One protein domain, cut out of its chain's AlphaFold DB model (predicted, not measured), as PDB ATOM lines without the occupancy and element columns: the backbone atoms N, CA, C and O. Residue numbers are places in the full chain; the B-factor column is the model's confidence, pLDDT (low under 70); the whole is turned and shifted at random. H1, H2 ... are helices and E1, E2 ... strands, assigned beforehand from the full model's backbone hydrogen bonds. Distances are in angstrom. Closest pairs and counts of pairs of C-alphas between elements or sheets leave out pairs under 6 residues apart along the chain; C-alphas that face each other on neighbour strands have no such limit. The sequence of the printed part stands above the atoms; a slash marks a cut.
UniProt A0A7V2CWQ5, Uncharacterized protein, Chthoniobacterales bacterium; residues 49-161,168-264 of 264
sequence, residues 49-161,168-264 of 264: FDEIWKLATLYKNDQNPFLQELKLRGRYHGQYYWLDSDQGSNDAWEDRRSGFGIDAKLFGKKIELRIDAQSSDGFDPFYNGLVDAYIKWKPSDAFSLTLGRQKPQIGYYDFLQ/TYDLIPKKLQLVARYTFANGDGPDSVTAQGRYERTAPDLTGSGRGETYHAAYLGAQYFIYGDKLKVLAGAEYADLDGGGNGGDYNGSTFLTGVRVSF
ATOM      1  N   PHE A  49     -39.570   8.450 -22.506       89.94
ATOM      2  CA  PHE A  49     -38.575   7.554 -21.922       89.94
ATOM      3  C   PHE A  49     -37.125   7.887 -22.322       89.94
ATOM      4  O   PHE A  49     -36.219   7.731 -21.510       89.94
ATOM      5  N   ASP A  50     -36.855   8.399 -23.523       91.62
ATOM      6  CA  ASP A  50     -35.504   8.832 -23.894       91.62
ATOM      7  C   ASP A  50     -35.035  10.012 -23.031       91.62
ATOM      8  O   ASP A  50     -33.864  10.071 -22.658       91.62
ATOM      9  N   GLU A  51     -35.927  10.945 -22.696       91.19
ATOM     10  CA  GLU A  51     -35.610  12.096 -21.842       91.19
ATOM     11  C   GLU A  51     -35.354  11.675 -20.397       91.19
ATOM     12  O   GLU A  51     -34.322  12.036 -19.829       91.19
ATOM     13  N   ILE A  52     -36.228  10.835 -19.836       91.00
ATOM     14  CA  ILE A  52     -36.077  10.316 -18.471       91.00
ATOM     15  C   ILE A  52     -34.762   9.533 -18.333       91.00
ATOM     16  O   ILE A  52     -34.011   9.744 -17.383       91.00
ATOM     17  N   TRP A  53     -34.417   8.673 -19.298       93.12
ATOM     18  CA  TRP A  53     -33.189   7.873 -19.224       93.12
ATOM     19  C   TRP A  53     -31.918   8.677 -19.498       93.12
ATOM     20  O   TRP A  53     -30.840   8.287 -19.045       93.12
ATOM     21  N   LYS A  54     -32.006   9.808 -20.206       92.81
ATOM     22  CA  LYS A  54     -30.868  10.728 -20.347       92.81
ATOM     23  C   LYS A  54     -30.446  11.323 -19.003       92.81
ATOM     24  O   LYS A  54     -29.255  11.583 -18.850       92.81
ATOM     25  N   LEU A  55     -31.352  11.459 -18.027       92.81
ATOM     26  CA  LEU A  55     -31.034  11.976 -16.686       92.81
ATOM     27  C   LEU A  55     -30.004  11.116 -15.936       92.81
ATOM     28  O   LEU A  55     -29.274  11.635 -15.097       92.81
ATOM     29  N   ALA A  56     -29.883   9.826 -16.268       94.06
ATOM     30  CA  ALA A  56     -28.839   8.966 -15.712       94.06
ATOM     31  C   ALA A  56     -27.424   9.368 -16.180       94.06
ATOM     32  O   ALA A  56     -26.432   9.019 -15.541       94.06
ATOM     33  N   THR A  57     -27.299  10.119 -17.281       95.75
ATOM     34  CA  THR A  57     -26.022  10.699 -17.719       95.75
ATOM     35  C   THR A  57     -25.784  12.018 -16.995       95.75
ATOM     36  O   THR A  57     -26.237  13.069 -17.437       95.75
ATOM     37  N   LEU A  58     -25.043  11.956 -15.888       95.31
ATOM     38  CA  LEU A  58     -24.772  13.111 -15.029       95.31
ATOM     39  C   LEU A  58     -23.824  14.126 -15.669       95.31
ATOM     40  O   LEU A  58     -23.937  15.324 -15.431       95.31
ATOM     41  N   TYR A  59     -22.864  13.646 -16.457       95.12
ATOM     42  CA  TYR A  59     -21.897  14.503 -17.130       95.12
ATOM     43  C   TYR A  59     -21.524  13.932 -18.488       95.12
ATOM     44  O   TYR A  59     -21.262  12.734 -18.620       95.12
ATOM     45  N   LYS A  60     -21.436  14.805 -19.491       95.31
ATOM     46  CA  LYS A  60     -20.908  14.456 -20.804       95.31
ATOM     47  C   LYS A  60     -20.259  15.672 -21.455       95.31
ATOM     48  O   LYS A  60     -20.946  16.625 -21.805       95.31
ATOM     49  N   ASN A  61     -18.945  15.622 -21.632       94.88
ATOM     50  CA  ASN A  61     -18.190  16.621 -22.376       94.88
ATOM     51  C   ASN A  61     -16.944  15.982 -22.994       94.88
ATOM     52  O   ASN A  61     -15.943  15.763 -22.317       94.88
ATOM     53  N   ASP A  62     -16.987  15.738 -24.300       94.00
ATOM     54  CA  ASP A  62     -15.875  15.111 -25.016       94.00
ATOM     55  C   ASP A  62     -14.619  16.002 -25.104       94.00
ATOM     56  O   ASP A  62     -13.536  15.487 -25.369       94.00
ATOM     57  N   GLN A  63     -14.733  17.313 -24.850       93.75
ATOM     58  CA  GLN A  63     -13.610  18.260 -24.884       93.75
ATOM     59  C   GLN A  63     -12.870  18.387 -23.544       93.75
ATOM     60  O   GLN A  63     -11.776  18.949 -23.499       93.75
ATOM     61  N   ASN A  64     -13.436  17.887 -22.441       93.19
ATOM     62  CA  ASN A  64     -12.754  17.916 -21.149       93.19
ATOM     63  C   ASN A  64     -11.562  16.937 -21.178       93.19
ATOM     64  O   ASN A  64     -11.751  15.777 -21.550       93.19
ATOM     65  N   PRO A  65     -10.344  17.350 -20.782       90.94
ATOM     66  CA  PRO A  65      -9.155  16.498 -20.870       90.94
ATOM     67  C   PRO A  65      -9.157  15.315 -19.886       90.94
ATOM     68  O   PRO A  65      -8.537  14.287 -20.164       90.94
ATOM     69  N   PHE A  66      -9.868  15.417 -18.760       92.31
ATOM     70  CA  PHE A  66      -9.820  14.435 -17.673       92.31
ATOM     71  C   PHE A  66     -11.030  13.505 -17.656       92.31
ATOM     72  O   PHE A  66     -10.852  12.292 -17.702       92.31
ATOM     73  N   LEU A  67     -12.248  14.049 -17.639       95.62
ATOM     74  CA  LEU A  67     -13.499  13.291 -17.545       95.62
ATOM     75  C   LEU A  67     -14.365  13.607 -18.754       95.62
ATOM     76  O   LEU A  67     -14.762  14.751 -18.914       95.62
ATOM     77  N   GLN A  68     -14.683  12.612 -19.579       96.50
ATOM     78  CA  GLN A  68     -15.532  12.809 -20.757       96.50
ATOM     79  C   GLN A  68     -16.984  12.422 -20.501       96.50
ATOM     80  O   GLN A  68     -17.889  13.018 -21.080       96.50
ATOM     81  N   GLU A  69     -17.228  11.423 -19.654       97.06
ATOM     82  CA  GLU A  69     -18.577  10.920 -19.399       97.06
ATOM     83  C   GLU A  69     -18.677  10.359 -17.979       97.06
ATOM     84  O   GLU A  69     -17.809   9.592 -17.567       97.06
ATOM     85  N   LEU A  70     -19.737  10.715 -17.252       97.00
ATOM     86  CA  LEU A  70     -20.127  10.100 -15.982       97.00
ATOM     87  C   LEU A  70     -21.603   9.719 -16.060       97.00
ATOM     88  O   LEU A  70     -22.458  10.562 -16.345       97.00
ATOM     89  N   LYS A  71     -21.895   8.449 -15.795       97.31
ATOM     90  CA  LYS A  71     -23.240   7.881 -15.808       97.31
ATOM     91  C   LYS A  71     -23.531   7.167 -14.508       97.31
ATOM     92  O   LYS A  71     -22.682   6.441 -13.996       97.31
ATOM     93  N   LEU A  72     -24.758   7.324 -14.042       95.44
ATOM     94  CA  LEU A  72     -25.361   6.394 -13.109       95.44
ATOM     95  C   LEU A  72     -25.810   5.159 -13.875       95.44
ATOM     96  O   LEU A  72     -26.301   5.257 -15.000       95.44
ATOM     97  N   ARG A  73     -25.655   4.008 -13.234       91.75
ATOM     98  CA  ARG A  73     -26.316   2.775 -13.628       91.75
ATOM     99  C   ARG A  73     -27.221   2.326 -12.505       91.75
ATOM    100  O   ARG A  73     -26.840   2.373 -11.337       91.75
ATOM    101  N   GLY A  74     -28.410   1.882 -12.857       89.94
ATOM    102  CA  GLY A  74     -29.381   1.399 -11.893       89.94
ATOM    103  C   GLY A  74     -30.187   0.263 -12.472       89.94
ATOM    104  O   GLY A  74     -30.477   0.227 -13.665       89.94
ATOM    105  N   ARG A  75     -30.546  -0.693 -11.625       89.19
ATOM    106  CA  ARG A  75     -31.483  -1.763 -11.949       89.19
ATOM    107  C   ARG A  75     -32.391  -1.967 -10.761       89.19
ATOM    108  O   ARG A  75     -31.915  -2.086  -9.638       89.19
ATOM    109  N   TYR A  76     -33.680  -2.056 -11.015       89.94
ATOM    110  CA  TYR A  76     -34.661  -2.376 -10.000       89.94
ATOM    111  C   TYR A  76     -35.676  -3.355 -10.571       89.94
ATOM    112  O   TYR A  76     -36.139  -3.202 -11.702       89.94
ATOM    113  N   HIS A  77     -35.981  -4.386  -9.799       87.06
ATOM    114  CA  HIS A  77     -37.023  -5.354 -10.073       87.06
ATOM    115  C   HIS A  77     -37.828  -5.516  -8.792       87.06
ATOM    116  O   HIS A  77     -37.348  -6.141  -7.847       87.06
ATOM    117  N   GLY A  78     -39.016  -4.927  -8.783       88.75
ATOM    118  CA  GLY A  78     -40.005  -5.092  -7.727       88.75
ATOM    119  C   GLY A  78     -41.161  -5.933  -8.249       88.75
ATOM    120  O   GLY A  78     -41.510  -5.848  -9.434       88.75
ATOM    121  N   GLN A  79     -41.717  -6.778  -7.395       91.31
ATOM    122  CA  GLN A  79     -42.799  -7.677  -7.764       91.31
ATOM    123  C   GLN A  79     -43.758  -7.834  -6.595       91.31
ATOM    124  O   GLN A  79     -43.330  -8.053  -5.472       91.31
ATOM    125  N   TYR A  80     -45.049  -7.776  -6.869       93.56
ATOM    126  CA  TYR A  80     -46.081  -8.175  -5.933       93.56
ATOM    127  C   TYR A  80     -46.493  -9.614  -6.235       93.56
ATOM    128  O   TYR A  80     -46.645  -9.984  -7.407       93.56
ATOM    129  N   TYR A  81     -46.655 -10.419  -5.192       94.19
ATOM    130  CA  TYR A  81     -47.271 -11.733  -5.306       94.19
ATOM    131  C   TYR A  81     -48.529 -11.796  -4.452       94.19
ATOM    132  O   TYR A  81     -48.594 -11.192  -3.383       94.19
ATOM    133  N   TRP A  82     -49.496 -12.561  -4.935       96.62
ATOM    134  CA  TRP A  82     -50.682 -12.943  -4.195       96.62
ATOM    135  C   TRP A  82     -50.828 -14.457  -4.276       96.62
ATOM    136  O   TRP A  82     -50.975 -15.012  -5.366       96.62
ATOM    137  N   LEU A  83     -50.713 -15.106  -3.128       95.75
ATOM    138  CA  LEU A  83     -50.868 -16.535  -2.929       95.75
ATOM    139  C   LEU A  83     -52.236 -16.800  -2.309       95.75
ATOM    140  O   LEU A  83     -52.570 -16.234  -1.267       95.75
ATOM    141  N   ASP A  84     -52.970 -17.716  -2.919       96.81
ATOM    142  CA  ASP A  84     -54.182 -18.299  -2.367       96.81
ATOM    143  C   ASP A  84     -54.057 -19.824  -2.391       96.81
ATOM    144  O   ASP A  84     -53.773 -20.403  -3.443       96.81
ATOM    145  N   SER A  85     -54.200 -20.474  -1.238       95.19
ATOM    146  CA  SER A  85     -54.074 -21.929  -1.118       95.19
ATOM    147  C   SER A  85     -54.974 -22.496  -0.030       95.19
ATOM    148  O   SER A  85     -55.470 -21.770   0.834       95.19
ATOM    149  N   ASP A  86     -55.156 -23.811  -0.055       93.38
ATOM    150  CA  ASP A  86     -55.810 -24.570   1.012       93.38
ATOM    151  C   ASP A  86     -55.056 -24.508   2.356       93.38
ATOM    152  O   ASP A  86     -55.674 -24.662   3.408       93.38
ATOM    153  N   GLN A  87     -53.761 -24.184   2.322       91.88
ATOM    154  CA  GLN A  87     -52.899 -23.906   3.480       91.88
ATOM    155  C   GLN A  87     -52.860 -22.409   3.861       91.88
ATOM    156  O   GLN A  87     -51.905 -21.920   4.474       91.88
ATOM    157  N   GLY A  88     -53.892 -21.659   3.466       92.44
ATOM    158  CA  GLY A  88     -54.053 -20.234   3.736       92.44
ATOM    159  C   GLY A  88     -53.535 -19.327   2.616       92.44
ATOM    160  O   GLY A  88     -52.912 -19.763   1.646       92.44
ATOM    161  N   SER A  89     -53.806 -18.030   2.748       94.88
ATOM    162  CA  SER A  89     -53.446 -17.015   1.751       94.88
ATOM    163  C   SER A  89     -52.338 -16.104   2.288       94.88
ATOM    164  O   SER A  89     -52.261 -15.836   3.489       94.88
ATOM    165  N   ASN A  90     -51.489 -15.598   1.398       95.31
ATOM    166  CA  ASN A  90     -50.439 -14.639   1.735       95.31
ATOM    167  C   ASN A  90     -50.192 -13.686   0.561       95.31
ATOM    168  O   ASN A  90     -50.294 -14.069  -0.601       95.31
ATOM    169  N   ASP A  91     -49.826 -12.446   0.841       95.44
ATOM    170  CA  ASP A  91     -49.440 -11.486  -0.180       95.44
ATOM    171  C   ASP A  91     -48.369 -10.547   0.348       95.44
ATOM    172  O   ASP A  91     -48.357 -10.169   1.519       95.44
ATOM    173  N   ALA A  92     -47.441 -10.174  -0.526       93.88
ATOM    174  CA  ALA A  92     -46.486  -9.133  -0.199       93.88
ATOM    175  C   ALA A  92     -45.863  -8.521  -1.451       93.88
ATOM    176  O   ALA A  92     -45.815  -9.105  -2.540       93.88
ATOM    177  N   TRP A  93     -45.307  -7.331  -1.250       92.75
ATOM    178  CA  TRP A  93     -44.328  -6.759  -2.160       92.75
ATOM    179  C   TRP A  93     -42.943  -7.368  -1.903       92.75
ATOM    180  O   TRP A  93     -42.485  -7.433  -0.765       92.75
ATOM    181  N   GLU A  94     -42.262  -7.782  -2.969       85.31
ATOM    182  CA  GLU A  94     -40.909  -8.334  -2.963       85.31
ATOM    183  C   GLU A  94     -39.969  -7.441  -3.790       85.31
ATOM    184  O   GLU A  94     -40.097  -7.314  -5.017       85.31
ATOM    185  N   ASP A  95     -38.945  -6.892  -3.136       85.44
ATOM    186  CA  ASP A  95     -37.805  -6.259  -3.801       85.44
ATOM    187  C   ASP A  95     -36.850  -7.334  -4.331       85.44
ATOM    188  O   ASP A  95     -35.824  -7.671  -3.744       85.44
ATOM    189  N   ARG A  96     -37.219  -7.906  -5.478       78.19
ATOM    190  CA  ARG A  96     -36.585  -9.101  -6.049       78.19
ATOM    191  C   ARG A  96     -35.097  -8.937  -6.303       78.19
ATOM    192  O   ARG A  96     -34.341  -9.878  -6.072       78.19
ATOM    193  N   ARG A  97     -34.704  -7.820  -6.920       78.25
ATOM    194  CA  ARG A  97     -33.305  -7.455  -7.205       78.25
ATOM    195  C   ARG A  97     -33.214  -5.951  -7.388       78.25
ATOM    196  O   ARG A  97     -33.903  -5.399  -8.242       78.25
ATOM    197  N   SER A  98     -32.282  -5.315  -6.701       85.50
ATOM    198  CA  SER A  98     -31.894  -3.939  -6.986       85.50
ATOM    199  C   SER A  98     -30.383  -3.848  -7.147       85.50
ATOM    200  O   SER A  98     -29.639  -4.704  -6.679       85.50
ATOM    201  N   GLY A  99     -29.908  -2.862  -7.888       84.75
ATOM    202  CA  GLY A  99     -28.491  -2.598  -8.030       84.75
ATOM    203  C   GLY A  99     -28.254  -1.179  -8.497       84.75
ATOM    204  O   GLY A  99     -29.075  -0.608  -9.216       84.75
ATOM    205  N   PHE A 100     -27.136  -0.620  -8.073       90.12
ATOM    206  CA  PHE A 100     -26.719   0.728  -8.395       90.12
ATOM    207  C   PHE A 100     -25.233   0.729  -8.724       90.12
ATOM    208  O   PHE A 100     -24.447  -0.057  -8.200       90.12
ATOM    209  N   GLY A 101     -24.832   1.636  -9.593       92.38
ATOM    210  CA  GLY A 101     -23.462   1.721 -10.035       92.38
ATOM    211  C   GLY A 101     -23.160   3.030 -10.725       92.38
ATOM    212  O   GLY A 101     -24.032   3.869 -10.953       92.38
ATOM    213  N   ILE A 102     -21.893   3.176 -11.076       95.19
ATOM    214  CA  ILE A 102     -21.382   4.290 -11.854       95.19
ATOM    215  C   ILE A 102     -20.493   3.767 -12.974       95.19
ATOM    216  O   ILE A 102     -19.717   2.823 -12.791       95.19
ATOM    217  N   ASP A 103     -20.592   4.424 -14.121       96.38
ATOM    218  CA  ASP A 103     -19.650   4.286 -15.222       96.38
ATOM    219  C   ASP A 103     -19.019   5.650 -15.493       96.38
ATOM    220  O   ASP A 103     -19.725   6.640 -15.705       96.38
ATOM    221  N   ALA A 104     -17.692   5.701 -15.532       97.44
ATOM    222  CA  ALA A 104     -16.950   6.901 -15.890       97.44
ATOM    223  C   ALA A 104     -16.003   6.624 -17.061       97.44
ATOM    224  O   ALA A 104     -15.342   5.586 -17.101       97.44
ATOM    225  N   LYS A 105     -15.912   7.567 -18.000       97.44
ATOM    226  CA  LYS A 105     -14.923   7.567 -19.084       97.44
ATOM    227  C   LYS A 105     -13.981   8.743 -18.915       97.44
ATOM    228  O   LYS A 105     -14.425   9.888 -18.840       97.44
ATOM    229  N   LEU A 106     -12.695   8.435 -18.869       96.19
ATOM    230  CA  LEU A 106     -11.623   9.350 -18.518       96.19
ATOM    231  C   LEU A 106     -10.544   9.366 -19.616       96.19
ATOM    232  O   LEU A 106     -10.379   8.395 -20.364       96.19
ATOM    233  N   PHE A 107      -9.790  10.465 -19.674       95.06
ATOM    234  CA  PHE A 107      -8.611  10.663 -20.529       95.06
ATOM    235  C   PHE A 107      -8.831  10.310 -22.010       95.06
ATOM    236  O   PHE A 107      -8.185   9.420 -22.568       95.06
ATOM    237  N   GLY A 108      -9.778  10.988 -22.658       92.12
ATOM    238  CA  GLY A 108     -10.155  10.713 -24.045       92.12
ATOM    239  C   GLY A 108     -10.795   9.336 -24.222       92.12
ATOM    240  O   GLY A 108     -10.584   8.700 -25.249       92.12
ATOM    241  N   LYS A 109     -11.545   8.856 -23.215       94.00
ATOM    242  CA  LYS A 109     -12.191   7.524 -23.180       94.00
ATOM    243  C   LYS A 109     -11.209   6.341 -23.196       94.00
ATOM    244  O   LYS A 109     -11.632   5.200 -23.383       94.00
ATOM    245  N   LYS A 110      -9.917   6.591 -22.960       95.12
ATOM    246  CA  LYS A 110      -8.884   5.549 -22.853       95.12
ATOM    247  C   LYS A 110      -8.935   4.810 -21.522       95.12
ATOM    248  O   LYS A 110      -8.368   3.729 -21.414       95.12
ATOM    249  N   ILE A 111      -9.580   5.380 -20.509       96.50
ATOM    250  CA  ILE A 111      -9.821   4.717 -19.228       96.50
ATOM    251  C   ILE A 111     -11.327   4.691 -18.976       96.50
ATOM    252  O   ILE A 111     -11.984   5.728 -18.995       96.50
ATOM    253  N   GLU A 112     -11.869   3.506 -18.727       97.00
ATOM    254  CA  GLU A 112     -13.246   3.306 -18.282       97.00
ATOM    255  C   GLU A 112     -13.227   2.741 -16.865       97.00
ATOM    256  O   GLU A 112     -12.643   1.685 -16.623       97.00
ATOM    257  N   LEU A 113     -13.869   3.431 -15.930       96.69
ATOM    258  CA  LEU A 113     -14.090   2.943 -14.574       96.69
ATOM    259  C   LEU A 113     -15.533   2.464 -14.453       96.69
ATOM    260  O   LEU A 113     -16.455   3.158 -14.885       96.69
ATOM    261  N   ARG A 114     -15.715   1.288 -13.853       95.44
ATOM    262  CA  ARG A 114     -17.026   0.728 -13.538       95.44
ATOM    263  C   ARG A 114     -17.060   0.246 -12.100       95.44
ATOM    264  O   ARG A 114     -16.217  -0.551 -11.696       95.44
ATOM    265  N   ILE A 115     -18.085   0.682 -11.379       93.19
ATOM    266  CA  ILE A 115     -18.470   0.146 -10.074       93.19
ATOM    267  C   ILE A 115     -19.965  -0.178 -10.154       93.19
ATOM    268  O   ILE A 115     -20.747   0.661 -10.584       93.19
ATOM    269  N   ASP A 116     -20.361  -1.393  -9.800       89.19
ATOM    270  CA  ASP A 116     -21.742  -1.889  -9.817       89.19
ATOM    271  C   ASP A 116     -21.955  -2.745  -8.574       89.19
ATOM    272  O   ASP A 116     -21.285  -3.765  -8.392       89.19
ATOM    273  N   ALA A 117     -22.875  -2.317  -7.723       86.69
ATOM    274  CA  ALA A 117     -23.301  -3.028  -6.538       86.69
ATOM    275  C   ALA A 117     -24.737  -3.520  -6.732       86.69
ATOM    276  O   ALA A 117     -25.613  -2.783  -7.178       86.69
ATOM    277  N   GLN A 118     -24.997  -4.768  -6.372       81.69
ATOM    278  CA  GLN A 118     -26.326  -5.349  -6.268       81.69
ATOM    279  C   GLN A 118     -26.705  -5.457  -4.790       81.69
ATOM    280  O   GLN A 118     -25.858  -5.739  -3.946       81.69
ATOM    281  N   SER A 119     -27.976  -5.215  -4.484       71.62
ATOM    282  CA  SER A 119     -28.527  -5.438  -3.154       71.62
ATOM    283  C   SER A 119     -28.449  -6.920  -2.797       71.62
ATOM    284  O   SER A 119     -28.837  -7.788  -3.582       71.62
ATOM    285  N   SER A 120     -27.918  -7.170  -1.607       62.69
ATOM    286  CA  SER A 120     -27.919  -8.436  -0.879       62.69
ATOM    287  C   SER A 120     -28.641  -8.236   0.455       62.69
ATOM    288  O   SER A 120     -28.793  -7.094   0.893       62.69
ATOM    289  N   ASP A 121     -29.020  -9.329   1.125       57.84
ATOM    290  CA  ASP A 121     -29.716  -9.326   2.431       57.84
ATOM    291  C   ASP A 121     -28.938  -8.609   3.564       57.84
ATOM    292  O   ASP A 121     -29.453  -8.408   4.659       57.84
ATOM    293  N   GLY A 122     -27.705  -8.166   3.295       51.44
ATOM    294  CA  GLY A 122     -26.947  -7.229   4.115       51.44
ATOM    295  C   GLY A 122     -25.891  -6.479   3.295       51.44
ATOM    296  O   GLY A 122     -25.368  -7.003   2.311       51.44
ATOM    297  N   PHE A 123     -25.568  -5.250   3.717       48.91
ATOM    298  CA  PHE A 123     -24.424  -4.460   3.224       48.91
ATOM    299  C   PHE A 123     -23.113  -4.801   3.951       48.91
ATOM    300  O   PHE A 123     -22.104  -4.129   3.742       48.91
ATOM    301  N   ASP A 124     -23.126  -5.821   4.809       51.91
ATOM    302  CA  ASP A 124     -21.961  -6.276   5.555       51.91
ATOM    303  C   ASP A 124     -21.496  -7.653   5.044       51.91
ATOM    304  O   ASP A 124     -22.268  -8.614   5.083       51.91
ATOM    305  N   PRO A 125     -20.259  -7.773   4.533       56.88
ATOM    306  CA  PRO A 125     -19.324  -6.687   4.242       56.88
ATOM    307  C   PRO A 125     -19.681  -5.933   2.946       56.88
ATOM    308  O   PRO A 125     -20.238  -6.513   2.014       56.88
ATOM    309  N   PHE A 126     -19.290  -4.652   2.837       57.47
ATOM    310  CA  PHE A 126     -19.703  -3.754   1.733       57.47
ATOM    311  C   PHE A 126     -19.363  -4.282   0.327       57.47
ATOM    312  O   PHE A 126     -19.997  -3.921  -0.663       57.47
ATOM    313  N   TYR A 127     -18.347  -5.141   0.235       60.81
ATOM    314  CA  TYR A 127     -17.881  -5.731  -1.014       60.81
ATOM    315  C   TYR A 127     -18.689  -6.958  -1.461       60.81
ATOM    316  O   TYR A 127     -18.505  -7.414  -2.591       60.81
ATOM    317  N   ASN A 128     -19.568  -7.507  -0.615       64.44
ATOM    318  CA  ASN A 128     -20.340  -8.713  -0.928       64.44
ATOM    319  C   ASN A 128     -21.343  -8.468  -2.073       64.44
ATOM    320  O   ASN A 128     -21.548  -9.329  -2.925       64.44
ATOM    321  N   GLY A 129     -21.874  -7.243  -2.159       73.94
ATOM    322  CA  GLY A 129     -22.764  -6.807  -3.236       73.94
ATOM    323  C   GLY A 129     -22.057  -6.338  -4.513       73.94
ATOM    324  O   GLY A 129     -22.731  -6.108  -5.513       73.94
ATOM    325  N   LEU A 130     -20.724  -6.180  -4.535       81.62
ATOM    326  CA  LEU A 130     -20.012  -5.687  -5.723       81.62
ATOM    327  C   LEU A 130     -20.004  -6.743  -6.837       81.62
ATOM    328  O   LEU A 130     -19.319  -7.766  -6.755       81.62
ATOM    329  N   VAL A 131     -20.749  -6.472  -7.905       82.38
ATOM    330  CA  VAL A 131     -20.838  -7.322  -9.098       82.38
ATOM    331  C   VAL A 131     -19.682  -7.016 -10.042       82.38
ATOM    332  O   VAL A 131     -18.958  -7.929 -10.439       82.38
ATOM    333  N   ASP A 132     -19.490  -5.733 -10.346       88.25
ATOM    334  CA  ASP A 132     -18.383  -5.225 -11.151       88.25
ATOM    335  C   ASP A 132     -17.658  -4.126 -10.370       88.25
ATOM    336  O   ASP A 132     -18.272  -3.211  -9.831       88.25
ATOM    337  N   ALA A 133     -16.336  -4.198 -10.334       93.38
ATOM    338  CA  ALA A 133     -15.458  -3.170  -9.801       93.38
ATOM    339  C   ALA A 133     -14.135  -3.265 -10.562       93.38
ATOM    340  O   ALA A 133     -13.233  -4.014 -10.176       93.38
ATOM    341  N   TYR A 134     -14.046  -2.565 -11.691       94.75
ATOM    342  CA  TYR A 134     -12.883  -2.647 -12.565       94.75
ATOM    343  C   TYR A 134     -12.507  -1.309 -13.189       94.75
ATOM    344  O   TYR A 134     -13.322  -0.398 -13.364       94.75
ATOM    345  N   ILE A 135     -11.247  -1.250 -13.605       96.88
ATOM    346  CA  ILE A 135     -10.702  -0.233 -14.493       96.88
ATOM    347  C   ILE A 135     -10.344  -0.926 -15.803       96.88
ATOM    348  O   ILE A 135      -9.643  -1.937 -15.815       96.88
ATOM    349  N   LYS A 136     -10.829  -0.389 -16.917       96.69
ATOM    350  CA  LYS A 136     -10.503  -0.854 -18.260       96.69
ATOM    351  C   LYS A 136      -9.688   0.207 -18.972       96.69
ATOM    352  O   LYS A 136     -10.155   1.321 -19.188       96.69
ATOM    353  N   TRP A 137      -8.473  -0.155 -19.349       97.25
ATOM    354  CA  TRP A 137      -7.559   0.686 -20.098       97.25
ATOM    355  C   TRP A 137      -7.545   0.273 -21.569       97.25
ATOM    356  O   TRP A 137      -7.357  -0.897 -21.895       97.25
ATOM    357  N   LYS A 138      -7.764   1.244 -22.453       96.69
ATOM    358  CA  LYS A 138      -7.850   1.110 -23.912       96.69
ATOM    359  C   LYS A 138      -6.854   2.073 -24.566       96.69
ATOM    360  O   LYS A 138      -7.228   3.186 -24.940       96.69
ATOM    361  N   PRO A 139      -5.564   1.711 -24.657       92.38
ATOM    362  CA  PRO A 139      -4.566   2.559 -25.305       92.38
ATOM    363  C   PRO A 139      -4.771   2.678 -26.822       92.38
ATOM    364  O   PRO A 139      -4.351   3.679 -27.402       92.38
ATOM    365  N   SER A 140      -5.414   1.688 -27.450       93.44
ATOM    366  CA  SER A 140      -5.779   1.661 -28.870       93.44
ATOM    367  C   SER A 140      -7.063   0.849 -29.079       93.44
ATOM    368  O   SER A 140      -7.490   0.121 -28.186       93.44
ATOM    369  N   ASP A 141      -7.665   0.930 -30.268       88.94
ATOM    370  CA  ASP A 141      -8.897   0.184 -30.579       88.94
ATOM    371  C   ASP A 141      -8.681  -1.338 -30.664       88.94
ATOM    372  O   ASP A 141      -9.616  -2.113 -30.482       88.94
ATOM    373  N   ALA A 142      -7.443  -1.777 -30.911       93.75
ATOM    374  CA  ALA A 142      -7.086  -3.191 -31.029       93.75
ATOM    375  C   ALA A 142      -6.768  -3.862 -29.681       93.75
ATOM    376  O   ALA A 142      -6.644  -5.085 -29.624       93.75
ATOM    377  N   PHE A 143      -6.599  -3.091 -28.601       94.12
ATOM    378  CA  PHE A 143      -6.180  -3.625 -27.309       94.12
ATOM    379  C   PHE A 143      -6.933  -2.983 -26.146       94.12
ATOM    380  O   PHE A 143      -6.984  -1.762 -26.000       94.12
ATOM    381  N   SER A 144      -7.437  -3.824 -25.245       94.62
ATOM    382  CA  SER A 144      -7.959  -3.388 -23.955       94.62
ATOM    383  C   SER A 144      -7.490  -4.309 -22.841       94.62
ATOM    384  O   SER A 144      -7.578  -5.528 -22.980       94.62
ATOM    385  N   LEU A 145      -7.076  -3.727 -21.721       94.62
ATOM    386  CA  LEU A 145      -6.753  -4.438 -20.491       94.62
ATOM    387  C   LEU A 145      -7.774  -4.064 -19.418       94.62
ATOM    388  O   LEU A 145      -7.919  -2.886 -19.094       94.62
ATOM    389  N   THR A 146      -8.459  -5.053 -18.850       95.12
ATOM    390  CA  THR A 146      -9.326  -4.849 -17.682       95.12
ATOM    391  C   THR A 146      -8.629  -5.364 -16.432       95.12
ATOM    392  O   THR A 146      -8.172  -6.504 -16.406       95.12
ATOM    393  N   LEU A 147      -8.577  -4.540 -15.389       95.31
ATOM    394  CA  LEU A 147      -8.065  -4.896 -14.070       95.31
ATOM    395  C   LEU A 147      -9.168  -4.705 -13.030       95.31
ATOM    396  O   LEU A 147      -9.756  -3.626 -12.938       95.31
ATOM    397  N   GLY A 148      -9.434  -5.746 -12.243       92.38
ATOM    398  CA  GLY A 148     -10.422  -5.730 -11.165       92.38
ATOM    399  C   GLY A 148     -11.436  -6.866 -11.261       92.38
ATOM    400  O   GLY A 148     -11.260  -7.827 -12.013       92.38
ATOM    401  N   ARG A 149     -12.511  -6.752 -10.480       88.62
ATOM    402  CA  ARG A 149     -13.626  -7.699 -10.493       88.62
ATOM    403  C   ARG A 149     -14.533  -7.367 -11.669       88.62
ATOM    404  O   ARG A 149     -15.121  -6.291 -11.715       88.62
ATOM    405  N   GLN A 150     -14.652  -8.285 -12.614       86.69
ATOM    406  CA  GLN A 150     -15.587  -8.175 -13.725       86.69
ATOM    407  C   GLN A 150     -16.402  -9.458 -13.783       86.69
ATOM    408  O   GLN A 150     -15.827 -10.549 -13.776       86.69
ATOM    409  N   LYS A 151     -17.726  -9.342 -13.876       77.38
ATOM    410  CA  LYS A 151     -18.585 -10.481 -14.181       77.38
ATOM    411  C   LYS A 151     -18.138 -11.066 -15.530       77.38
ATOM    412  O   LYS A 151     -18.171 -10.345 -16.534       77.38
ATOM    413  N   PRO A 152     -17.707 -12.340 -15.580       70.06
ATOM    414  CA  PRO A 152     -17.278 -12.959 -16.827       70.06
ATOM    415  C   PRO A 152     -18.378 -12.860 -17.888       70.06
ATOM    416  O   PRO A 152     -19.537 -13.161 -17.607       70.06
ATOM    417  N   GLN A 153     -18.012 -12.415 -19.094       66.25
ATOM    418  CA  GLN A 153     -18.933 -12.274 -20.233       66.25
ATOM    419  C   GLN A 153     -18.897 -13.482 -21.183       66.25
ATOM    420  O   GLN A 153     -19.666 -13.527 -22.132       66.25
ATOM    421  N   ILE A 154     -17.983 -14.432 -20.964       54.59
ATOM    422  CA  ILE A 154     -17.802 -15.634 -21.785       54.59
ATOM    423  C   ILE A 154     -17.648 -16.831 -20.836       54.59
ATOM    424  O   ILE A 154     -16.852 -16.767 -19.898       54.59
ATOM    425  N   GLY A 155     -18.386 -17.919 -21.085       42.91
ATOM    426  CA  GLY A 155     -18.235 -19.210 -20.393       42.91
ATOM    427  C   GLY A 155     -19.415 -19.622 -19.502       42.91
ATOM    428  O   GLY A 155     -20.437 -18.950 -19.458       42.91
ATOM    429  N   TYR A 156     -19.246 -20.751 -18.799       40.47
ATOM    430  CA  TYR A 156     -20.165 -21.521 -17.925       40.47
ATOM    431  C   TYR A 156     -21.236 -20.730 -17.124       40.47
ATOM    432  O   TYR A 156     -22.310 -21.259 -16.845       40.47
ATOM    433  N   TYR A 157     -20.995 -19.451 -16.814       37.72
ATOM    434  CA  TYR A 157     -21.945 -18.522 -16.182       37.72
ATOM    435  C   TYR A 157     -23.046 -17.964 -17.107       37.72
ATOM    436  O   TYR A 157     -23.976 -17.343 -16.597       37.72
ATOM    437  N   ASP A 158     -22.967 -18.160 -18.425       35.50
ATOM    438  CA  ASP A 158     -24.054 -17.852 -19.375       35.50
ATOM    439  C   ASP A 158     -25.005 -19.045 -19.576       35.50
ATOM    440  O   ASP A 158     -26.188 -18.849 -19.832       35.50
ATOM    441  N   PHE A 159     -24.520 -20.280 -19.395       31.59
ATOM    442  CA  PHE A 159     -25.301 -21.500 -19.649       31.59
ATOM    443  C   PHE A 159     -25.926 -22.129 -18.392       31.59
ATOM    444  O   PHE A 159     -26.941 -22.809 -18.507       31.59
ATOM    445  N   LEU A 160     -25.386 -21.872 -17.192       33.22
ATOM    446  CA  LEU A 160     -25.932 -22.375 -15.918       33.22
ATOM    447  C   LEU A 160     -26.488 -21.255 -15.033       33.22
ATOM    448  O   LEU A 160     -26.265 -21.207 -13.821       33.22
ATOM    449  N   GLN A 161     -27.219 -20.318 -15.635       30.58
ATOM    450  CA  GLN A 161     -27.973 -19.323 -14.880       30.58
ATOM    451  C   GLN A 161     -29.285 -19.924 -14.396       30.58
ATOM    452  O   GLN A 161     -30.298 -19.791 -15.066       30.58
ATOM    453  N   THR A 168     -38.872 -18.850 -23.759       79.12
ATOM    454  CA  THR A 168     -39.706 -17.668 -23.979       79.12
ATOM    455  C   THR A 168     -40.153 -17.628 -25.431       79.12
ATOM    456  O   THR A 168     -39.339 -17.836 -26.330       79.12
ATOM    457  N   TYR A 169     -41.423 -17.320 -25.663       85.25
ATOM    458  CA  TYR A 169     -41.979 -17.142 -26.997       85.25
ATOM    459  C   TYR A 169     -42.329 -15.673 -27.239       85.25
ATOM    460  O   TYR A 169     -43.143 -15.092 -26.521       85.25
ATOM    461  N   ASP A 170     -41.735 -15.069 -28.263       87.12
ATOM    462  CA  ASP A 170     -42.051 -13.704 -28.682       87.12
ATOM    463  C   ASP A 170     -43.384 -13.697 -29.443       87.12
ATOM    464  O   ASP A 170     -43.420 -13.918 -30.652       87.12
ATOM    465  N   LEU A 171     -44.492 -13.420 -28.748       86.44
ATOM    466  CA  LEU A 171     -45.797 -13.268 -29.400       86.44
ATOM    467  C   LEU A 171     -45.829 -12.012 -30.280       86.44
ATOM    468  O   LEU A 171     -46.370 -12.023 -31.384       86.44
ATOM    469  N   ILE A 172     -45.234 -10.922 -29.785       88.88
ATOM    470  CA  ILE A 172     -44.989  -9.709 -30.562       88.88
ATOM    471  C   ILE A 172     -43.502  -9.384 -30.424       88.88
ATOM    472  O   ILE A 172     -43.072  -9.032 -29.318       88.88
ATOM    473  N   PRO A 173     -42.719  -9.450 -31.516       87.75
ATOM    474  CA  PRO A 173     -41.282  -9.219 -31.466       87.75
ATOM    475  C   PRO A 173     -40.933  -7.938 -30.707       87.75
ATOM    476  O   PRO A 173     -41.450  -6.861 -31.018       87.75
ATOM    477  N   LYS A 174     -40.052  -8.058 -29.706       82.75
ATOM    478  CA  LYS A 174     -39.546  -6.947 -28.870       82.75
ATOM    479  C   LYS A 174     -40.600  -6.167 -28.068       82.75
ATOM    480  O   LYS A 174     -40.263  -5.128 -27.503       82.75
ATOM    481  N   LYS A 175     -41.856  -6.622 -28.023       89.88
ATOM    482  CA  LYS A 175     -42.943  -5.959 -27.282       89.88
ATOM    483  C   LYS A 175     -43.630  -6.877 -26.289       89.88
ATOM    484  O   LYS A 175     -43.918  -6.432 -25.185       89.88
ATOM    485  N   LEU A 176     -43.895  -8.125 -26.663       92.06
ATOM    486  CA  LEU A 176     -44.624  -9.068 -25.823       92.06
ATOM    487  C   LEU A 176     -43.996 -10.454 -25.912       92.06
ATOM    488  O   LEU A 176     -43.964 -11.060 -26.985       92.06
ATOM    489  N   GLN A 177     -43.547 -10.946 -24.764       91.25
ATOM    490  CA  GLN A 177     -43.032 -12.297 -24.590       91.25
ATOM    491  C   GLN A 177     -43.949 -13.093 -23.680       91.25
ATOM    492  O   GLN A 177     -44.442 -12.570 -22.683       91.25
ATOM    493  N   LEU A 178     -44.136 -14.362 -24.010       90.25
ATOM    494  CA  LEU A 178     -44.836 -15.338 -23.196       90.25
ATOM    495  C   LEU A 178     -43.847 -16.359 -22.656       90.25
ATOM    496  O   LEU A 178     -42.859 -16.699 -23.310       90.25
ATOM    497  N   VAL A 179     -44.128 -16.853 -21.462       89.25
ATOM    498  CA  VAL A 179     -43.354 -17.894 -20.800       89.25
ATOM    499  C   VAL A 179     -44.333 -18.898 -20.232       89.25
ATOM    500  O   VAL A 179     -45.271 -18.517 -19.541       89.25
ATOM    501  N   ALA A 180     -44.110 -20.173 -20.510       89.06
ATOM    502  CA  ALA A 180     -44.861 -21.249 -19.891       89.06
ATOM    503  C   ALA A 180     -43.879 -22.240 -19.276       89.06
ATOM    504  O   ALA A 180     -42.803 -22.490 -19.827       89.06
ATOM    505  N   ARG A 181     -44.246 -22.799 -18.128       88.50
ATOM    506  CA  ARG A 181     -43.473 -23.843 -17.458       88.50
ATOM    507  C   ARG A 181     -44.435 -24.863 -16.881       88.50
ATOM    508  O   ARG A 181     -45.380 -24.497 -16.198       88.50
ATOM    509  N   TYR A 182     -44.142 -26.130 -17.117       90.62
ATOM    510  CA  TYR A 182     -44.748 -27.226 -16.383       90.62
ATOM    511  C   TYR A 182     -43.650 -27.961 -15.624       90.62
ATOM    512  O   TYR A 182     -42.600 -28.260 -16.199       90.62
ATOM    513  N   THR A 183     -43.877 -28.206 -14.342       91.00
ATOM    514  CA  THR A 183     -42.962 -28.919 -13.455       91.00
ATOM    515  C   THR A 183     -43.669 -30.156 -12.937       91.00
ATOM    516  O   THR A 183     -44.813 -30.077 -12.496       91.00
ATOM    517  N   PHE A 184     -42.970 -31.283 -12.983       92.56
ATOM    518  CA  PHE A 184     -43.409 -32.537 -12.396       92.56
ATOM    519  C   PHE A 184     -42.258 -33.133 -11.594       92.56
ATOM    520  O   PHE A 184     -41.123 -33.167 -12.080       92.56
ATOM    521  N   ALA A 185     -42.550 -33.597 -10.387       91.62
ATOM    522  CA  ALA A 185     -41.631 -34.389  -9.588       91.62
ATOM    523  C   ALA A 185     -42.405 -35.478  -8.845       91.62
ATOM    524  O   ALA A 185     -43.516 -35.255  -8.379       91.62
ATOM    525  N   ASN A 186     -41.796 -36.649  -8.729       92.81
ATOM    526  CA  ASN A 186     -42.305 -37.765  -7.951       92.81
ATOM    527  C   ASN A 186     -41.118 -38.411  -7.228       92.81
ATOM    528  O   ASN A 186     -40.004 -38.388  -7.763       92.81
ATOM    529  N   GLY A 187     -41.330 -38.930  -6.023       87.69
ATOM    530  CA  GLY A 187     -40.270 -39.577  -5.263       87.69
ATOM    531  C   GLY A 187     -40.682 -40.906  -4.639       87.69
ATOM    532  O   GLY A 187     -41.836 -41.137  -4.294       87.69
ATOM    533  N   ASP A 188     -39.689 -41.784  -4.488       84.12
ATOM    534  CA  ASP A 188     -39.849 -43.173  -4.045       84.12
ATOM    535  C   ASP A 188     -39.821 -43.299  -2.506       84.12
ATOM    536  O   ASP A 188     -39.026 -44.052  -1.934       84.12
ATOM    537  N   GLY A 189     -40.649 -42.520  -1.807       80.88
ATOM    538  CA  GLY A 189     -40.786 -42.588  -0.348       80.88
ATOM    539  C   GLY A 189     -41.562 -41.414   0.250       80.88
ATOM    540  O   GLY A 189     -41.697 -40.385  -0.418       80.88
ATOM    541  N   PRO A 190     -42.024 -41.538   1.511       81.50
ATOM    542  CA  PRO A 190     -42.814 -40.497   2.158       81.50
ATOM    543  C   PRO A 190     -42.020 -39.198   2.257       81.50
ATOM    544  O   PRO A 190     -40.830 -39.212   2.591       81.50
ATOM    545  N   ASP A 191     -42.684 -38.078   1.967       83.44
ATOM    546  CA  ASP A 191     -42.118 -36.730   2.053       83.44
ATOM    547  C   ASP A 191     -40.820 -36.553   1.235       83.44
ATOM    548  O   ASP A 191     -39.908 -35.828   1.639       83.44
ATOM    549  N   SER A 192     -40.674 -37.244   0.103       88.38
ATOM    550  CA  SER A 192     -39.457 -37.247  -0.726       88.38
ATOM    551  C   SER A 192     -39.315 -36.031  -1.654       88.38
ATOM    552  O   SER A 192     -38.194 -35.674  -2.031       88.38
ATOM    553  N   VAL A 193     -40.416 -35.350  -1.960       90.12
ATOM    554  CA  VAL A 193     -40.506 -34.153  -2.808       90.12
ATOM    555  C   VAL A 193     -40.836 -32.926  -1.954       90.12
ATOM    556  O   VAL A 193     -41.429 -33.031  -0.885       90.12
ATOM    557  N   THR A 194     -40.412 -31.741  -2.397       87.62
ATOM    558  CA  THR A 194     -40.658 -30.468  -1.703       87.62
ATOM    559  C   THR A 194     -41.363 -29.474  -2.615       87.62
ATOM    560  O   THR A 194     -40.904 -29.266  -3.743       87.62
ATOM    561  N   ALA A 195     -42.371 -28.784  -2.080       84.25
ATOM    562  CA  ALA A 195     -42.976 -27.592  -2.670       84.25
ATOM    563  C   ALA A 195     -41.913 -26.533  -3.006       84.25
ATOM    564  O   ALA A 195     -40.848 -26.443  -2.370       84.25
ATOM    565  N   GLN A 196     -42.200 -25.687  -3.993       83.00
ATOM    566  CA  GLN A 196     -41.298 -24.608  -4.377       83.00
ATOM    567  C   GLN A 196     -41.087 -23.636  -3.213       83.00
ATOM    568  O   GLN A 196     -42.009 -23.097  -2.605       83.00
ATOM    569  N   GLY A 197     -39.818 -23.336  -2.941       77.56
ATOM    570  CA  GLY A 197     -39.405 -22.532  -1.789       77.56
ATOM    571  C   GLY A 197     -39.848 -21.075  -1.770       77.56
ATOM    572  O   GLY A 197     -39.585 -20.405  -0.780       77.56
ATOM    573  N   ARG A 198     -40.427 -20.549  -2.853       80.06
ATOM    574  CA  ARG A 198     -40.569 -19.099  -3.024       80.06
ATOM    575  C   ARG A 198     -41.905 -18.539  -2.557       80.06
ATOM    576  O   ARG A 198     -41.883 -17.613  -1.759       80.06
ATOM    577  N   TYR A 199     -43.014 -19.036  -3.097       87.44
ATOM    578  CA  TYR A 199     -44.350 -18.515  -2.788       87.44
ATOM    579  C   TYR A 199     -45.171 -19.563  -2.048       87.44
ATOM    580  O   TYR A 199     -45.617 -19.283  -0.945       87.44
ATOM    581  N   GLU A 200     -45.248 -20.791  -2.563       86.62
ATOM    582  CA  GLU A 200     -45.976 -21.912  -1.941       86.62
ATOM    583  C   GLU A 200     -45.599 -22.093  -0.461       86.62
ATOM    584  O   GLU A 200     -46.455 -22.090   0.415       86.62
ATOM    585  N   ARG A 201     -44.295 -22.102  -0.150       85.12
ATOM    586  CA  ARG A 201     -43.784 -22.242   1.227       85.12
ATOM    587  C   ARG A 201     -43.978 -21.021   2.139       85.12
ATOM    588  O   ARG A 201     -43.503 -21.034   3.270       85.12
ATOM    589  N   THR A 202     -44.638 -19.972   1.654       87.38
ATOM    590  CA  THR A 202     -45.072 -18.829   2.472       87.38
ATOM    591  C   THR A 202     -46.521 -18.958   2.944       87.38
ATOM    592  O   THR A 202     -46.969 -18.101   3.702       87.38
ATOM    593  N   ALA A 203     -47.243 -20.001   2.511       88.75
ATOM    594  CA  ALA A 203     -48.567 -20.321   3.025       88.75
ATOM    595  C   ALA A 203     -48.503 -20.508   4.559       88.75
ATOM    596  O   ALA A 203     -47.648 -21.258   5.041       88.75
ATOM    597  N   PRO A 204     -49.340 -19.793   5.333       87.88
ATOM    598  CA  PRO A 204     -49.190 -19.685   6.785       87.88
ATOM    599  C   PRO A 204     -49.477 -20.991   7.527       87.88
ATOM    600  O   PRO A 204     -48.849 -21.246   8.556       87.88
ATOM    601  N   ASP A 205     -50.386 -21.810   6.999       87.75
ATOM    602  CA  ASP A 205     -50.820 -23.052   7.636       87.75
ATOM    603  C   ASP A 205     -50.077 -24.281   7.084       87.75
ATOM    604  O   ASP A 205     -50.314 -25.395   7.541       87.75
ATOM    605  N   LEU A 206     -49.117 -24.083   6.166       84.06
ATOM    606  CA  LEU A 206     -48.341 -25.168   5.568       84.06
ATOM    607  C   LEU A 206     -47.413 -25.815   6.602       84.06
ATOM    608  O   LEU A 206     -46.376 -25.262   6.994       84.06
ATOM    609  N   THR A 207     -47.751 -27.034   7.008       80.12
ATOM    610  CA  THR A 207     -46.947 -27.841   7.924       80.12
ATOM    611  C   THR A 207     -46.020 -28.793   7.152       80.12
ATOM    612  O   THR A 207     -45.887 -28.733   5.930       80.12
ATOM    613  N   GLY A 208     -45.199 -29.583   7.854       74.94
ATOM    614  CA  GLY A 208     -44.282 -30.538   7.203       74.94
ATOM    615  C   GLY A 208     -43.168 -29.915   6.339       74.94
ATOM    616  O   GLY A 208     -42.448 -30.634   5.654       74.94
ATOM    617  N   SER A 209     -42.973 -28.590   6.389       77.25
ATOM    618  CA  SER A 209     -42.087 -27.820   5.490       77.25
ATOM    619  C   SER A 209     -42.499 -27.830   4.008       77.25
ATOM    620  O   SER A 209     -41.663 -27.488   3.165       77.25
ATOM    621  N   GLY A 210     -43.747 -28.201   3.691       82.25
ATOM    622  CA  GLY A 210     -44.214 -28.397   2.315       82.25
ATOM    623  C   GLY A 210     -43.520 -29.576   1.646       82.25
ATOM    624  O   GLY A 210     -42.883 -29.408   0.605       82.25
ATOM    625  N   ARG A 211     -43.538 -30.737   2.301       88.56
ATOM    626  CA  ARG A 211     -43.007 -31.988   1.755       88.56
ATOM    627  C   ARG A 211     -44.155 -32.927   1.420       88.56
ATOM    628  O   ARG A 211     -45.140 -32.948   2.141       88.56
ATOM    629  N   GLY A 212     -43.979 -33.679   0.343       89.56
ATOM    630  CA  GLY A 212     -44.924 -34.672  -0.150       89.56
ATOM    631  C   GLY A 212     -44.227 -35.674  -1.055       89.56
ATOM    632  O   GLY A 212     -43.002 -35.801  -1.024       89.56
ATOM    633  N   GLU A 213     -44.985 -36.388  -1.867       92.06
ATOM    634  CA  GLU A 213     -44.481 -37.456  -2.734       92.06
ATOM    635  C   GLU A 213     -44.597 -37.097  -4.213       92.06
ATOM    636  O   GLU A 213     -43.714 -37.445  -4.997       92.06
ATOM    637  N   THR A 214     -45.658 -36.387  -4.598       92.25
ATOM    638  CA  THR A 214     -45.937 -36.033  -5.992       92.25
ATOM    639  C   THR A 214     -46.228 -34.549  -6.106       92.25
ATOM    640  O   THR A 214     -47.079 -34.030  -5.403       92.25
ATOM    641  N   TYR A 215     -45.513 -33.869  -6.997       93.44
ATOM    642  CA  TYR A 215     -45.623 -32.434  -7.217       93.44
ATOM    643  C   TYR A 215     -45.916 -32.135  -8.681       93.44
ATOM    644  O   TYR A 215     -45.189 -32.578  -9.579       93.44
ATOM    645  N   HIS A 216     -46.929 -31.309  -8.904       94.94
ATOM    646  CA  HIS A 216     -47.287 -30.752 -10.194       94.94
ATOM    647  C   HIS A 216     -47.382 -29.235 -10.084       94.94
ATOM    648  O   HIS A 216     -48.032 -28.705  -9.193       94.94
ATOM    649  N   ALA A 217     -46.788 -28.516 -11.035       93.25
ATOM    650  CA  ALA A 217     -47.009 -27.081 -11.147       93.25
ATOM    651  C   ALA A 217     -47.060 -26.622 -12.597       93.25
ATOM    652  O   ALA A 217     -46.230 -27.010 -13.421       93.25
ATOM    653  N   ALA A 218     -48.019 -25.757 -12.899       93.44
ATOM    654  CA  ALA A 218     -48.192 -25.126 -14.194       93.44
ATOM    655  C   ALA A 218     -48.122 -23.606 -14.035       93.44
ATOM    656  O   ALA A 218     -48.936 -22.996 -13.350       93.44
ATOM    657  N   TYR A 219     -47.162 -22.992 -14.714       91.31
ATOM    658  CA  TYR A 219     -46.946 -21.555 -14.742       91.31
ATOM    659  C   TYR A 219     -47.161 -21.001 -16.140       91.31
ATOM    660  O   TYR A 219     -46.640 -21.534 -17.125       91.31
ATOM    661  N   LEU A 220     -47.856 -19.872 -16.201       92.75
ATOM    662  CA  LEU A 220     -47.989 -19.045 -17.386       92.75
ATOM    663  C   LEU A 220     -47.673 -17.596 -17.023       92.75
ATOM    664  O   LEU A 220     -48.251 -17.028 -16.101       92.75
ATOM    665  N   GLY A 221     -46.774 -16.981 -17.779       91.50
ATOM    666  CA  GLY A 221     -46.348 -15.606 -17.589       91.50
ATOM    667  C   GLY A 221     -46.234 -14.842 -18.898       91.50
ATOM    668  O   GLY A 221     -46.055 -15.411 -19.976       91.50
ATOM    669  N   ALA A 222     -46.306 -13.523 -18.791       91.00
ATOM    670  CA  ALA A 222     -46.115 -12.586 -19.880       91.00
ATOM    671  C   ALA A 222     -45.192 -11.441 -19.449       91.00
ATOM    672  O   ALA A 222     -45.205 -10.992 -18.302       91.00
ATOM    673  N   GLN A 223     -44.395 -10.945 -20.392       91.62
ATOM    674  CA  GLN A 223     -43.557  -9.762 -20.231       91.62
ATOM    675  C   GLN A 223     -43.876  -8.768 -21.339       91.62
ATOM    676  O   GLN A 223     -43.764  -9.099 -22.521       91.62
ATOM    677  N   TYR A 224     -44.232  -7.545 -20.954       92.44
ATOM    678  CA  TYR A 224     -44.499  -6.455 -21.881       92.44
ATOM    679  C   TYR A 224     -43.398  -5.395 -21.801       92.44
ATOM    680  O   TYR A 224     -43.134  -4.822 -20.740       92.44
ATOM    681  N   PHE A 225     -42.746  -5.145 -22.933       91.75
ATOM    682  CA  PHE A 225     -41.601  -4.250 -23.072       91.75
ATOM    683  C   PHE A 225     -42.092  -2.860 -23.469       91.75
ATOM    684  O   PHE A 225     -42.432  -2.608 -24.624       91.75
ATOM    685  N   ILE A 226     -42.126  -1.954 -22.493       92.81
ATOM    686  CA  ILE A 226     -42.604  -0.580 -22.678       92.81
ATOM    687  C   ILE A 226     -41.519   0.262 -23.360       92.81
ATOM    688  O   ILE A 226     -41.808   1.024 -24.280       92.81
ATOM    689  N   TYR A 227     -40.261   0.096 -22.939       91.81
ATOM    690  CA  TYR A 227     -39.110   0.813 -23.492       91.81
ATOM    691  C   TYR A 227     -37.908  -0.129 -23.631       91.81
ATOM    692  O   TYR A 227     -36.891  -0.008 -22.942       91.81
ATOM    693  N   GLY A 228     -38.053  -1.130 -24.505       87.56
ATOM    694  CA  GLY A 228     -37.068  -2.203 -24.663       87.56
ATOM    695  C   GLY A 228     -36.736  -2.872 -23.324       87.56
ATOM    696  O   GLY A 228     -37.583  -2.963 -22.438       87.56
ATOM    697  N   ASP A 229     -35.487  -3.291 -23.139       84.75
ATOM    698  CA  ASP A 229     -35.037  -3.938 -21.895       84.75
ATOM    699  C   ASP A 229     -34.917  -2.993 -20.689       84.75
ATOM    700  O   ASP A 229     -34.674  -3.443 -19.566       84.75
ATOM    701  N   LYS A 230     -35.079  -1.683 -20.903       90.25
ATOM    702  CA  LYS A 230     -34.928  -0.661 -19.864       90.25
ATOM    703  C   LYS A 230     -36.170  -0.504 -18.997       90.25
ATOM    704  O   LYS A 230     -36.035  -0.187 -17.820       90.25
ATOM    705  N   LEU A 231     -37.362  -0.708 -19.558       93.38
ATOM    706  CA  LEU A 231     -38.620  -0.687 -18.815       93.38
ATOM    707  C   LEU A 231     -39.540  -1.784 -19.327       93.38
ATOM    708  O   LEU A 231     -39.976  -1.756 -20.483       93.38
ATOM    709  N   LYS A 232     -39.889  -2.704 -18.434       92.62
ATOM    710  CA  LYS A 232     -40.865  -3.751 -18.713       92.62
ATOM    711  C   LYS A 232     -41.721  -4.064 -17.503       92.62
ATOM    712  O   LYS A 232     -41.276  -3.934 -16.361       92.62
ATOM    713  N   VAL A 233     -42.932  -4.510 -17.785       93.25
ATOM    714  CA  VAL A 233     -43.853  -5.056 -16.790       93.25
ATOM    715  C   VAL A 233     -44.018  -6.546 -17.026       93.25
ATOM    716  O   VAL A 233     -43.880  -7.031 -18.152       93.25
ATOM    717  N   LEU A 234     -44.250  -7.278 -15.947       92.69
ATOM    718  CA  LEU A 234     -44.370  -8.725 -15.937       92.69
ATOM    719  C   LEU A 234     -45.665  -9.083 -15.226       92.69
ATOM    720  O   LEU A 234     -46.002  -8.458 -14.225       92.69
ATOM    721  N   ALA A 235     -46.359 -10.096 -15.721       94.06
ATOM    722  CA  ALA A 235     -47.482 -10.706 -15.029       94.06
ATOM    723  C   ALA A 235     -47.405 -12.223 -15.188       94.06
ATOM    724  O   ALA A 235     -46.888 -12.709 -16.194       94.06
ATOM    725  N   GLY A 236     -47.906 -12.979 -14.223       93.31
ATOM    726  CA  GLY A 236     -47.993 -14.426 -14.350       93.31
ATOM    727  C   GLY A 236     -48.890 -15.060 -13.309       93.31
ATOM    728  O   GLY A 236     -49.250 -14.428 -12.320       93.31
ATOM    729  N   ALA A 237     -49.239 -16.310 -13.554       95.06
ATOM    730  CA  ALA A 237     -49.988 -17.155 -12.649       95.06
ATOM    731  C   ALA A 237     -49.319 -18.528 -12.596       95.06
ATOM    732  O   ALA A 237     -48.902 -19.059 -13.628       95.06
ATOM    733  N   GLU A 238     -49.205 -19.080 -11.399       93.25
ATOM    734  CA  GLU A 238     -48.783 -20.449 -11.143       93.25
ATOM    735  C   GLU A 238     -49.908 -21.169 -10.419       93.25
ATOM    736  O   GLU A 238     -50.438 -20.635  -9.451       93.25
ATOM    737  N   TYR A 239     -50.260 -22.360 -10.880       95.56
ATOM    738  CA  TYR A 239     -51.034 -23.318 -10.106       95.56
ATOM    739  C   TYR A 239     -50.102 -24.445  -9.693       95.56
ATOM    740  O   TYR A 239     -49.364 -24.951 -10.544       95.56
ATOM    741  N   ALA A 240     -50.133 -24.824  -8.423       94.62
ATOM    742  CA  ALA A 240     -49.287 -25.870  -7.884       94.62
ATOM    743  C   ALA A 240     -50.067 -26.778  -6.935       94.62
ATOM    744  O   ALA A 240     -50.957 -26.337  -6.208       94.62
ATOM    745  N   ASP A 241     -49.697 -28.047  -6.990       94.94
ATOM    746  CA  ASP A 241     -50.308 -29.153  -6.282       94.94
ATOM    747  C   ASP A 241     -49.190 -30.085  -5.795       94.94
ATOM    748  O   ASP A 241     -48.293 -30.460  -6.562       94.94
ATOM    749  N   LEU A 242     -49.193 -30.380  -4.501       92.75
ATOM    750  CA  LEU A 242     -48.282 -31.294  -3.833       92.75
ATOM    751  C   LEU A 242     -49.122 -32.263  -3.009       92.75
ATOM    752  O   LEU A 242     -49.747 -31.852  -2.036       92.75
ATOM    753  N   ASP A 243     -49.056 -33.535  -3.373       91.12
ATOM    754  CA  ASP A 243     -49.779 -34.626  -2.729       91.12
ATOM    755  C   ASP A 243     -48.816 -35.591  -2.023       91.12
ATOM    756  O   ASP A 243     -47.651 -35.753  -2.416       91.12
ATOM    757  N   GLY A 244     -49.325 -36.305  -1.018       84.94
ATOM    758  CA  GLY A 244     -48.600 -37.355  -0.290       84.94
ATOM    759  C   GLY A 244     -47.768 -36.831   0.884       84.94
ATOM    760  O   GLY A 244     -46.851 -37.506   1.346       84.94
ATOM    761  N   GLY A 245     -48.054 -35.619   1.353       78.00
ATOM    762  CA  GLY A 245     -47.406 -34.964   2.478       78.00
ATOM    763  C   GLY A 245     -47.898 -35.448   3.834       78.00
ATOM    764  O   GLY A 245     -49.044 -35.239   4.241       78.00
ATOM    765  N   GLY A 246     -46.991 -36.030   4.614       75.00
ATOM    766  CA  GLY A 246     -47.250 -36.399   6.000       75.00
ATOM    767  C   GLY A 246     -47.471 -35.174   6.895       75.00
ATOM    768  O   GLY A 246     -46.754 -34.179   6.815       75.00
ATOM    769  N   ASN A 247     -48.436 -35.259   7.820       73.88
ATOM    770  CA  ASN A 247     -48.738 -34.214   8.813       73.88
ATOM    771  C   ASN A 247     -49.082 -32.833   8.212       73.88
ATOM    772  O   ASN A 247     -48.622 -31.820   8.739       73.88
ATOM    773  N   GLY A 248     -49.876 -32.784   7.135       71.50
ATOM    774  CA  GLY A 248     -50.323 -31.531   6.499       71.50
ATOM    775  C   GLY A 248     -49.288 -30.898   5.562       71.50
ATOM    776  O   GLY A 248     -49.253 -29.684   5.407       71.50
ATOM    777  N   GLY A 249     -48.406 -31.723   4.985       78.88
ATOM    778  CA  GLY A 249     -47.457 -31.295   3.955       78.88
ATOM    779  C   GLY A 249     -48.071 -31.150   2.558       78.88
ATOM    780  O   GLY A 249     -47.413 -30.580   1.687       78.88
ATOM    781  N   ASP A 250     -49.304 -31.640   2.372       86.50
ATOM    782  CA  ASP A 250     -50.092 -31.444   1.154       86.50
ATOM    783  C   ASP A 250     -50.351 -29.954   0.909       86.50
ATOM    784  O   ASP A 250     -50.514 -29.162   1.844       86.50
ATOM    785  N   TYR A 251     -50.384 -29.568  -0.360       92.38
ATOM    786  CA  TYR A 251     -50.569 -28.181  -0.759       92.38
ATOM    787  C   TYR A 251     -51.300 -28.095  -2.092       92.38
ATOM    788  O   TYR A 251     -50.870 -28.699  -3.071       92.38
ATOM    789  N   ASN A 252     -52.329 -27.256  -2.161       94.50
ATOM    790  CA  ASN A 252     -52.996 -26.893  -3.402       94.50
ATOM    791  C   ASN A 252     -53.215 -25.381  -3.449       94.50
ATOM    792  O   ASN A 252     -53.913 -24.807  -2.607       94.50
ATOM    793  N   GLY A 253     -52.633 -24.708  -4.439       95.31
ATOM    794  CA  GLY A 253     -52.709 -23.255  -4.478       95.31
ATOM    795  C   GLY A 253     -52.430 -22.611  -5.821       95.31
ATOM    796  O   GLY A 253     -51.833 -23.182  -6.734       95.31
ATOM    797  N   SER A 254     -52.875 -21.362  -5.917       96.38
ATOM    798  CA  SER A 254     -52.600 -20.458  -7.025       96.38
ATOM    799  C   SER A 254     -51.771 -19.273  -6.542       96.38
ATOM    800  O   SER A 254     -52.090 -18.632  -5.544       96.38
ATOM    801  N   THR A 255     -50.721 -18.937  -7.282       94.81
ATOM    802  CA  THR A 255     -49.922 -17.731  -7.067       94.81
ATOM    803  C   THR A 255     -50.030 -16.816  -8.275       94.81
ATOM    804  O   THR A 255     -49.641 -17.185  -9.382       94.81
ATOM    805  N   PHE A 256     -50.479 -15.584  -8.065       95.25
ATOM    806  CA  PHE A 256     -50.484 -14.525  -9.069       95.25
ATOM    807  C   PHE A 256     -49.324 -13.568  -8.835       95.25
ATOM    808  O   PHE A 256     -49.059 -13.149  -7.711       95.25
ATOM    809  N   LEU A 257     -48.637 -13.196  -9.909       93.50
ATOM    810  CA  LEU A 257     -47.463 -12.337  -9.889       93.50
ATOM    811  C   LEU A 257     -47.695 -11.130 -10.790       93.50
ATOM    812  O   LEU A 257     -48.133 -11.274 -11.931       93.50
ATOM    813  N   THR A 258     -47.319  -9.950 -10.312       94.69
ATOM    814  CA  THR A 258     -47.166  -8.751 -11.141       94.69
ATOM    815  C   THR A 258     -45.889  -8.031 -10.756       94.69
ATOM    816  O   THR A 258     -45.519  -7.994  -9.587       94.69
ATOM    817  N   GLY A 259     -45.167  -7.479 -11.719       93.50
ATOM    818  CA  GLY A 259     -43.885  -6.858 -11.440       93.50
ATOM    819  C   GLY A 259     -43.490  -5.804 -12.445       93.50
ATOM    820  O   GLY A 259     -43.979  -5.746 -13.574       93.50
ATOM    821  N   VAL A 260     -42.547  -4.978 -12.019       94.19
ATOM    822  CA  VAL A 260     -41.931  -3.944 -12.839       94.19
ATOM    823  C   VAL A 260     -40.426  -4.103 -12.782       94.19
ATOM    824  O   VAL A 260     -39.828  -4.301 -11.722       94.19
ATOM    825  N   ARG A 261     -39.792  -4.003 -13.947       91.88
ATOM    826  CA  ARG A 261     -38.342  -3.931 -14.055       91.88
ATOM    827  C   ARG A 261     -37.939  -2.650 -14.756       91.88
ATOM    828  O   ARG A 261     -38.380  -2.386 -15.874       91.88
ATOM    829  N   VAL A 262     -37.046  -1.916 -14.106       93.00
ATOM    830  CA  VAL A 262     -36.442  -0.681 -14.603       93.00
ATOM    831  C   VAL A 262     -34.928  -0.854 -14.626       93.00
ATOM    832  O   VAL A 262     -34.352  -1.433 -13.708       93.00
ATOM    833  N   SER A 263     -34.267  -0.396 -15.686       91.19
ATOM    834  CA  SER A 263     -32.807  -0.356 -15.801       91.19
ATOM    835  C   SER A 263     -32.380   0.917 -16.518       91.19
ATOM    836  O   SER A 263     -32.910   1.186 -17.593       91.19
ATOM    837  N   PHE A 264     -31.436   1.675 -15.962       89.06
ATOM    838  CA  PHE A 264     -30.898   2.911 -16.539       89.06
ATOM    839  C   PHE A 264     -29.371   2.937 -16.520       89.06
ATOM    840  O   PHE A 264     -28.778   2.241 -15.662       89.06
TER     841      PHE A 264
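This is residues 49 to 161 and 168 to 264 of the 264 residues of an uncharacterized protein of Chthoniobacterales bacterium (UniProt A0A7V2CWQ5). One long, twisted antiparallel sheet forms an open wall with two wings, set toward opposite ends of the long hairpin E2 and E3. E4, E5 and E6 continue it beside E3, and E11, E10, E9, E8 and E7 beside E2; the wings do not close into a barrel, and their edge strands E6 and E7 stay apart. H1 grazes the sheet, residues 153 to 161 stick out, and the long link of residues 187 to 213 folds back on itself. The printed part has 210 residues, with H1 followed by E1 to E11, mostly strand. It is a loose rod with a radius of gyration of the C-alphas of 22.6 A, spanning 70 by 34 by 30 A.

H1, residues 49 to 54, only grazes the branched sheet; its closest C-alphas to E9, residues 214 to 227, are Phe 49 and Tyr 227, 6.9 A apart. Every O i to N i+4 pair in H1 is within hydrogen-bond range. E1, residues 57 to 60, and E2, residues 67 to 85, form a hairpin, with N 58 and O 70 at 3.0 A. E1 and E11, residues 251 to 263, lie on one side of E2, beside its residues 68 to 71 and 74 to 85; E3, residues 90 to 106, lies on the other side. N 73 and O 101 of E2 and E3 are 2.8 A apart. The first meander, each strand the antiparallel neighbour of the one before, runs E1 to E6 through E4, residues 111 to 118, E5, residues 130 to 140, and E6, residues 143 to 149. Here N 102 and O 115, N 114 and O 134, and N 135 and O 147 are at 2.8, 3.0 and 2.9 A. The second meander is E7, residues 168 to 172, E8, residues 176 to 186, E9, E10, residues 231 to 243, and E11. Its pairs include N 169 and O 178, N 181 and O 219, N 220 and O 237, and N 236 and O 257, at 2.8, 2.9, 2.9 and 2.9 A. E11 bends by 51 degrees at residue 254 and pairs antiparallel with E2, with N 80 and O 258 at 2.8 A.

H1 begins at C-alpha 49, (-38.575, 7.554, -21.922). E2 is 56.2 A long and ends at C-alpha 85, (-54.074, -21.929, -1.118); E3 is 49.9 A. E9, E10 and E11 measure 41.4, 39.2 and 36.3 A, and E11 ends at C-alpha 263, (-32.807, -0.356, -15.801).

The C-alphas farthest apart, Gln 63 and Asn 247, are 71.6 A apart. Residues 162 to 167 are not printed; C-alphas 161 and 168 are 14.9 A apart across the cut. The links E4 to E5 and E8 to E9 are long; in the latter, residues 193 to 194 pair antiparallel with 211 to 212. The mean pLDDT of the printed part is 86.7, and residues 120 to 128 and 153 to 161 are under 70.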